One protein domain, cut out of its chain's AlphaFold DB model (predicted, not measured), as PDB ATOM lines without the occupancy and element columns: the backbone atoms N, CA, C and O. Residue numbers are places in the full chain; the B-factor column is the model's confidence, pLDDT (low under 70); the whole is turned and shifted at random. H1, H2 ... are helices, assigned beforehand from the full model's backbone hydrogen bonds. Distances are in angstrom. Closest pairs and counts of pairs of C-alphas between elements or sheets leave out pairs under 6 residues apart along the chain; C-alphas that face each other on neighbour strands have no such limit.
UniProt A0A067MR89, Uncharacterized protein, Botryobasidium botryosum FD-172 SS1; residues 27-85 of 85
ATOM      1  N   TYR A  27     124.621 112.513 159.333       93.88
ATOM      2  CA  TYR A  27     125.761 113.140 160.021       93.88
ATOM      3  C   TYR A  27     126.857 113.679 159.070       93.88
ATOM      4  O   TYR A  27     127.196 114.862 159.107       93.88
ATOM      5  N   PRO A  28     127.353 112.909 158.079       95.44
ATOM      6  CA  PRO A  28     128.374 113.428 157.163       95.44
ATOM      7  C   PRO A  28     127.937 114.631 156.310       95.44
ATOM      8  O   PRO A  28     128.780 115.252 155.669       95.44
ATOM      9  N   SER A  29     126.649 114.993 156.282       91.12
ATOM     10  CA  SER A  29     126.207 116.243 155.658       91.12
ATOM     11  C   SER A  29     126.622 117.493 156.434       91.12
ATOM     12  O   SER A  29     126.660 118.558 155.827       91.12
ATOM     13  N   THR A  30     126.951 117.395 157.726       88.88
ATOM     14  CA  THR A  30     127.297 118.532 158.600       88.88
ATOM     15  C   THR A  30     128.572 118.319 159.411       88.88
ATOM     16  O   THR A  30     129.244 119.301 159.726       88.88
ATOM     17  N   GLU A  31     128.951 117.075 159.707       93.06
ATOM     18  CA  GLU A  31     130.166 116.752 160.455       93.06
ATOM     19  C   GLU A  31     131.307 116.283 159.538       93.06
ATOM     20  O   GLU A  31     131.178 115.343 158.746       93.06
ATOM     21  N   TRP A  32     132.468 116.931 159.668       95.81
ATOM     22  CA  TRP A  32     133.692 116.528 158.967       95.81
ATOM     23  C   TRP A  32     134.300 115.253 159.552       95.81
ATOM     24  O   TRP A  32     134.600 114.304 158.829       95.81
ATOM     25  N   HIS A  33     134.426 115.227 160.876       97.25
ATOM     26  CA  HIS A  33     134.983 114.134 161.657       97.25
ATOM     27  C   HIS A  33     134.128 113.920 162.906       97.25
ATOM     28  O   HIS A  33     133.609 114.883 163.472       97.25
ATOM     29  N   MET A  34     133.994 112.663 163.322       94.94
ATOM     30  CA  MET A  34     133.310 112.270 164.550       94.94
ATOM     31  C   MET A  34     133.804 110.903 165.024       94.94
ATOM     32  O   MET A  34     134.218 110.072 164.204       94.94
ATOM     33  N   ASP A  35     133.672 110.658 166.325       94.62
ATOM     34  CA  ASP A  35     133.820 109.327 166.902       94.62
ATOM     35  C   ASP A  35     132.659 108.464 166.417       94.62
ATOM     36  O   ASP A  35     131.488 108.706 166.719       94.62
ATOM     37  N   GLY A  36     132.980 107.508 165.548       95.12
ATOM     38  CA  GLY A  36     131.952 106.702 164.919       95.12
ATOM     39  C   GLY A  36     131.261 105.756 165.892       95.12
ATOM     40  O   GLY A  36     131.829 105.360 166.907       95.12
ATOM     41  N   PHE A  37     130.052 105.344 165.533       96.56
ATOM     42  CA  PHE A  37     129.206 104.474 166.343       96.56
ATOM     43  C   PHE A  37     128.469 103.468 165.459       96.56
ATOM     44  O   PHE A  37     128.302 103.704 164.265       96.56
ATOM     45  N   GLN A  38     127.981 102.363 166.027       97.94
ATOM     46  CA  GLN A  38     127.090 101.455 165.301       97.94
ATOM     47  C   GLN A  38     125.769 102.172 165.014       97.94
ATOM     48  O   GLN A  38     125.065 102.532 165.949       97.94
ATOM     49  N   CYS A  39     125.433 102.390 163.745       96.31
ATOM     50  CA  CYS A  39     124.239 103.112 163.317       96.31
ATOM     51  C   CYS A  39     123.013 102.195 163.233       96.31
ATOM     52  O   CYS A  39     123.100 101.066 162.755       96.31
ATOM     53  N   TRP A  40     121.860 102.725 163.644       95.94
ATOM     54  CA  TRP A  40     120.584 102.004 163.721       95.94
ATOM     55  C   TRP A  40     119.486 102.701 162.907       95.94
ATOM     56  O   TRP A  40     118.306 102.489 163.149       95.94
ATOM     57  N   CYS A  41     119.854 103.546 161.934       93.06
ATOM     58  CA  CYS A  41     118.883 104.375 161.209       93.06
ATOM     59  C   CYS A  41     117.933 103.590 160.289       93.06
ATOM     60  O   CYS A  41     116.973 104.165 159.786       93.06
ATOM     61  N   GLY A  42     118.217 102.313 160.014       91.62
ATOM     62  CA  GLY A  42     117.368 101.447 159.188       91.62
ATOM     63  C   GLY A  42     117.341 101.779 157.692       91.62
ATOM     64  O   GLY A  42     116.627 101.115 156.945       91.62
ATOM     65  N   GLU A  43     118.107 102.772 157.231       90.88
ATOM     66  CA  GLU A  43     118.068 103.179 155.827       90.88
ATOM     67  C   GLU A  43     118.816 102.231 154.890       90.88
ATOM     68  O   GLU A  43     119.876 101.700 155.228       90.88
ATOM     69  N   LYS A  44     118.308 102.085 153.657       90.94
ATOM     70  CA  LYS A  44     118.874 101.165 152.646       90.94
ATOM     71  C   LYS A  44     120.360 101.410 152.367       90.94
ATOM     72  O   LYS A  44     121.109 100.461 152.177       90.94
ATOM     73  N   ASN A  45     120.777 102.676 152.389       89.69
ATOM     74  CA  ASN A  45     122.157 103.097 152.134       89.69
ATOM     75  C   ASN A  45     122.883 103.504 153.434       89.69
ATOM     76  O   ASN A  45     123.691 104.438 153.433       89.69
ATOM     77  N   CYS A  46     122.563 102.850 154.557       93.88
ATOM     78  CA  CYS A  46     123.208 103.092 155.845       93.88
ATOM     79  C   CYS A  46     124.733 102.896 155.759       93.88
ATOM     80  O   CYS A  46     125.226 101.983 155.102       93.88
ATOM     81  N   LEU A  47     125.486 103.736 156.474       95.12
ATOM     82  CA  LEU A  47     126.944 103.614 156.568       95.12
ATOM     83  C   LEU A  47     127.402 102.492 157.509       95.12
ATOM     84  O   LEU A  47     128.580 102.148 157.508       95.12
ATOM     85  N   GLY A  48     126.511 101.976 158.360       96.69
ATOM     86  CA  GLY A  48     126.833 101.036 159.436       96.69
ATOM     87  C   GLY A  48     127.627 101.680 160.576       96.69
ATOM     88  O   GLY A  48     127.194 101.624 161.720       96.69
ATOM     89  N   TRP A  49     128.745 102.343 160.271       97.06
ATOM     90  CA  TRP A  49     129.609 103.037 161.228       97.06
ATOM     91  C   TRP A  49     130.033 104.423 160.699       97.06
ATOM     92  O   TRP A  49     131.121 104.552 160.130       97.06
ATOM     93  N   PRO A  50     129.191 105.473 160.811       96.19
ATOM     94  CA  PRO A  50     129.539 106.821 160.351       96.19
ATOM     95  C   PRO A  50     130.805 107.348 161.042       96.19
ATOM     96  O   PRO A  50     130.986 107.127 162.230       96.19
ATOM     97  N   ARG A  51     131.679 108.057 160.312       96.94
ATOM     98  CA  ARG A  51     132.914 108.688 160.848       96.94
ATOM     99  C   ARG A  51     133.111 110.136 160.377       96.94
ATOM    100  O   ARG A  51     134.223 110.664 160.405       96.94
ATOM    101  N   GLY A  52     132.026 110.767 159.932       97.06
ATOM    102  CA  GLY A  52     132.037 112.084 159.296       97.06
ATOM    103  C   GLY A  52     132.331 112.013 157.794       97.06
ATOM    104  O   GLY A  52     132.572 110.944 157.232       97.06
ATOM    105  N   SER A  53     132.274 113.162 157.126       97.31
ATOM    106  CA  SER A  53     132.467 113.275 155.670       97.31
ATOM    107  C   SER A  53     133.901 113.080 155.200       97.31
ATOM    108  O   SER A  53     134.102 112.750 154.033       97.31
ATOM    109  N   GLN A  54     134.899 113.219 156.074       97.00
ATOM    110  CA  GLN A  54     136.305 113.139 155.672       97.00
ATOM    111  C   GLN A  54     136.698 111.794 155.042       97.00
ATOM    112  O   GLN A  54     137.665 111.743 154.286       97.00
ATOM    113  N   VAL A  55     135.958 110.722 155.344       96.81
ATOM    114  CA  VAL A  55     136.204 109.365 154.825       96.81
ATOM    115  C   VAL A  55     135.324 109.001 153.626       96.81
ATOM    116  O   VAL A  55     135.430 107.889 153.124       96.81
ATOM    117  N   LEU A  56     134.446 109.906 153.188       97.00
ATOM    118  CA  LEU A  56     133.536 109.694 152.064       97.00
ATOM    119  C   LEU A  56     133.944 110.562 150.871       97.00
ATOM    120  O   LEU A  56     134.479 111.669 151.019       97.00
ATOM    121  N   SER A  57     133.651 110.083 149.669       96.44
ATOM    122  CA  SER A  57     133.695 110.905 148.465       96.44
ATOM    123  C   SER A  57     132.531 111.901 148.435       96.44
ATOM    124  O   SER A  57     131.471 111.692 149.035       96.44
ATOM    125  N   ARG A  58     132.699 112.988 147.673       95.50
ATOM    126  CA  ARG A  58     131.618 113.954 147.423       95.50
ATOM    127  C   ARG A  58     130.369 113.277 146.849       95.50
ATOM    128  O   ARG A  58     129.261 113.618 147.255       95.50
ATOM    129  N   ALA A  59     130.548 112.325 145.932       95.31
ATOM    130  CA  ALA A  59     129.446 111.596 145.312       95.31
ATOM    131  C   ALA A  59     128.649 110.788 146.348       95.31
ATOM    132  O   ALA A  59     127.427 110.897 146.389       95.31
ATOM    133  N   GLU A  60     129.330 110.066 147.245       95.94
ATOM    134  CA  GLU A  60     128.670 109.287 148.299       95.94
ATOM    135  C   GLU A  60     127.861 110.160 149.261       95.94
ATOM    136  O   GLU A  60     126.772 109.758 149.679       95.94
ATOM    137  N   ILE A  61     128.379 111.348 149.602       95.44
ATOM    138  CA  ILE A  61     127.697 112.316 150.472       95.44
ATOM    139  C   ILE A  61     126.445 112.860 149.791       95.44
ATOM    140  O   ILE A  61     125.394 112.907 150.420       95.44
ATOM    141  N   VAL A  62     126.535 113.250 148.517       93.25
ATOM    142  CA  VAL A  62     125.388 113.775 147.762       93.25
ATOM    143  C   VAL A  62     124.322 112.696 147.582       93.25
ATOM    144  O   VAL A  62     123.146 112.956 147.822       93.25
ATOM    145  N   GLU A  63     124.714 111.476 147.223       93.00
ATOM    146  CA  GLU A  63     123.797 110.346 147.060       93.00
ATOM    147  C   GLU A  63     123.042 110.035 148.366       93.00
ATOM    148  O   GLU A  63     121.810 110.019 148.391       93.00
ATOM    149  N   ARG A  64     123.764 109.848 149.481       92.50
ATOM    150  CA  ARG A  64     123.173 109.507 150.793       92.50
ATOM    151  C   ARG A  64     122.464 110.690 151.448       92.50
ATOM    152  O   ARG A  64     121.489 110.505 152.171       92.50
ATOM    153  N   GLY A  65     122.921 111.906 151.162       91.12
ATOM    154  CA  GLY A  65     122.338 113.173 151.600       91.12
ATOM    155  C   GLY A  65     121.138 113.632 150.767       91.12
ATOM    156  O   GLY A  65     120.703 114.770 150.928       91.12
ATOM    157  N   ARG A  66     120.597 112.781 149.881       90.56
ATOM    158  CA  ARG A  66     119.432 113.082 149.024       90.56
ATOM    159  C   ARG A  66     119.637 114.328 148.152       90.56
ATOM    160  O   ARG A  66     118.762 115.183 148.044       90.56
ATOM    161  N   GLY A  67     120.815 114.444 147.548       90.25
ATOM    162  CA  GLY A  67     121.190 115.552 146.670       90.25
ATOM    163  C   GLY A  67     121.698 116.796 147.400       90.25
ATOM    164  O   GLY A  67     122.055 117.775 146.748       90.25
ATOM    165  N   LEU A  68     121.739 116.786 148.735       88.38
ATOM    166  CA  LEU A  68     122.102 117.950 149.534       88.38
ATOM    167  C   LEU A  68     123.465 117.781 150.187       88.38
ATOM    168  O   LEU A  68     123.808 116.729 150.725       88.38
ATOM    169  N   ILE A  69     124.223 118.873 150.188       89.19
ATOM    170  CA  ILE A  69     125.493 118.977 150.891       89.19
ATOM    171  C   ILE A  69     125.595 120.342 151.561       89.19
ATOM    172  O   ILE A  69     125.254 121.371 150.974       89.19
ATOM    173  N   ASN A  70     126.059 120.364 152.810       90.44
ATOM    174  CA  ASN A  70     126.346 121.616 153.488       90.44
ATOM    175  C   ASN A  70     127.531 122.316 152.811       90.44
ATOM    176  O   ASN A  70     128.554 121.694 152.525       90.44
ATOM    177  N   THR A  71     127.416 123.624 152.591       90.75
ATOM    178  CA  THR A  71     128.473 124.436 151.974       90.75
ATOM    179  C   THR A  71     129.806 124.325 152.722       90.75
ATOM    180  O   THR A  71     130.847 124.229 152.080       90.75
ATOM    181  N   HIS A  72     129.798 124.254 154.056       91.38
ATOM    182  CA  HIS A  72     131.014 124.064 154.848       91.38
ATOM    183  C   HIS A  72     131.701 122.730 154.533       91.38
ATOM    184  O   HIS A  72     132.903 122.707 154.285       91.38
ATOM    185  N   ILE A  73     130.937 121.637 154.463       94.50
ATOM    186  CA  ILE A  73     131.462 120.317 154.095       94.50
ATOM    187  C   ILE A  73     131.965 120.320 152.653       94.50
ATOM    188  O   ILE A  73     133.035 119.787 152.386       94.50
ATOM    189  N   SER A  74     131.263 120.996 151.737       94.31
ATOM    190  CA  SER A  74     131.744 121.177 150.365       94.31
ATOM    191  C   SER A  74     133.122 121.837 150.324       94.31
ATOM    192  O   SER A  74     133.999 121.327 149.640       94.31
ATOM    193  N   ILE A  75     133.332 122.918 151.082       94.38
ATOM    194  CA  ILE A  75     134.625 123.614 151.154       94.38
ATOM    195  C   ILE A  75     135.716 122.699 151.728       94.38
ATOM    196  O   ILE A  75     136.846 122.707 151.246       94.38
ATOM    197  N   LEU A  76     135.405 121.912 152.762       95.44
ATOM    198  CA  LEU A  76     136.374 120.988 153.360       95.44
ATOM    199  C   LEU A  76     136.764 119.857 152.403       95.44
ATOM    200  O   LEU A  76     137.945 119.522 152.321       95.44
ATOM    201  N   LEU A  77     135.806 119.318 151.645       95.88
ATOM    202  CA  LEU A  77     136.083 118.354 150.579       95.88
ATOM    203  C   LEU A  77     136.985 118.969 149.507       95.88
ATOM    204  O   LEU A  77     137.970 118.347 149.132       95.88
ATOM    205  N   ASP A  78     136.714 120.205 149.077       95.56
ATOM    206  CA  ASP A  78     137.544 120.879 148.073       95.56
ATOM    207  C   ASP A  78     138.983 121.073 148.567       95.56
ATOM    208  O   ASP A  78     139.919 120.840 147.812       95.56
ATOM    209  N   ARG A  79     139.181 121.416 149.846       95.44
ATOM    210  CA  ARG A  79     140.523 121.520 150.448       95.44
ATOM    211  C   ARG A  79     141.237 120.173 150.550       95.44
ATOM    212  O   ARG A  79     142.444 120.116 150.332       95.44
ATOM    213  N   ARG A  80     140.515 119.107 150.911       95.81
ATOM    214  CA  ARG A  80     141.066 117.745 151.005       95.81
ATOM    215  C   ARG A  80     141.474 117.229 149.625       95.81
ATOM    216  O   ARG A  80     142.561 116.679 149.481       95.81
ATOM    217  N   ASP A  81     140.601 117.411 148.639       95.19
ATOM    218  CA  ASP A  81     140.727 116.802 147.315       95.19
ATOM    219  C   ASP A  81     141.572 117.667 146.357       95.19
ATOM    220  O   ASP A  81     142.216 117.130 145.459       95.19
ATOM    221  N   ASN A  82     141.642 118.986 146.583       93.44
ATOM    222  CA  ASN A  82     142.434 119.946 145.803       93.44
ATOM    223  C   ASN A  82     143.322 120.834 146.706       93.44
ATOM    224  O   ASN A  82     143.108 122.044 146.791       93.44
ATOM    225  N   PRO A  83     144.376 120.291 147.339       77.75
ATOM    226  CA  PRO A  83     145.197 121.008 148.327       77.75
ATOM    227  C   PRO A  83     146.089 122.130 147.755       77.75
ATOM    228  O   PRO A  83     146.924 122.674 148.473       77.75
ATOM    229  N   ARG A  84     145.975 122.449 146.459       71.00
ATOM    230  CA  ARG A  84     146.805 123.444 145.752       71.00
ATOM    231  C   ARG A  84     146.038 124.704 145.316       71.00
ATOM    232  O   ARG A  84     146.625 125.511 144.600       71.00
ATOM    233  N   ASN A  85     144.776 124.855 145.725       55.06
ATOM    234  CA  ASN A  85     143.970 126.072 145.542       55.06
ATOM    235  C   ASN A  85     143.881 126.886 146.834       55.06
ATOM    236  O   ASN A  85     143.718 126.263 147.908       55.06
TER     237      ASN A  85
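Overview. This is residues 27 to 85 of the 85 residues of an uncharacterized protein of Botryobasidium botryosum FD-172 SS1 (UniProt A0A067MR89). With little regular structure, the domain is mostly a long looping stretch, residues 27 to 57, that runs out to one end at Gly 42 and folds back, followed by two helices set at an angle, H2 pointing toward the opposite end. The printed part has 59 residues with two named helices, H1 then H2, and no named strand; the class is all helix, with only 18 residues in named elements. It is compact, with a radius of gyration of the C-alphas of 11.6 A, and elongated, spanning 38 by 24 by 14 A.

Arrangement. After residues 27 to 57 come H1, residues 58 to 64, and H2, residues 71 to 81. They are close but not clearly touching; their closest C-alphas, those of Arg 58 and Leu 77, are 7.0 A apart. They run opposite ways at a steep tilt of 44 degrees. In both helices every O i to N i+4 pair is within hydrogen-bond range.

Along the chain. C-alpha 27 is at (125.761, 113.140, 160.021). H1 begins at C-alpha 58 (131.618, 113.954, 147.423) and measures 10.1 A. H2 measures 15.2 A and ends at C-alpha 81 (140.727, 116.802, 147.315).

Size, cuts and confidence. The C-alphas farthest apart, those of Gly 42 and Arg 84, are 39.1 A apart. The printed part has no cut, and the link from H1 to H2 is short, with 6 residues. Mean pLDDT of the printed part is 92.8; residue 85 is under 70.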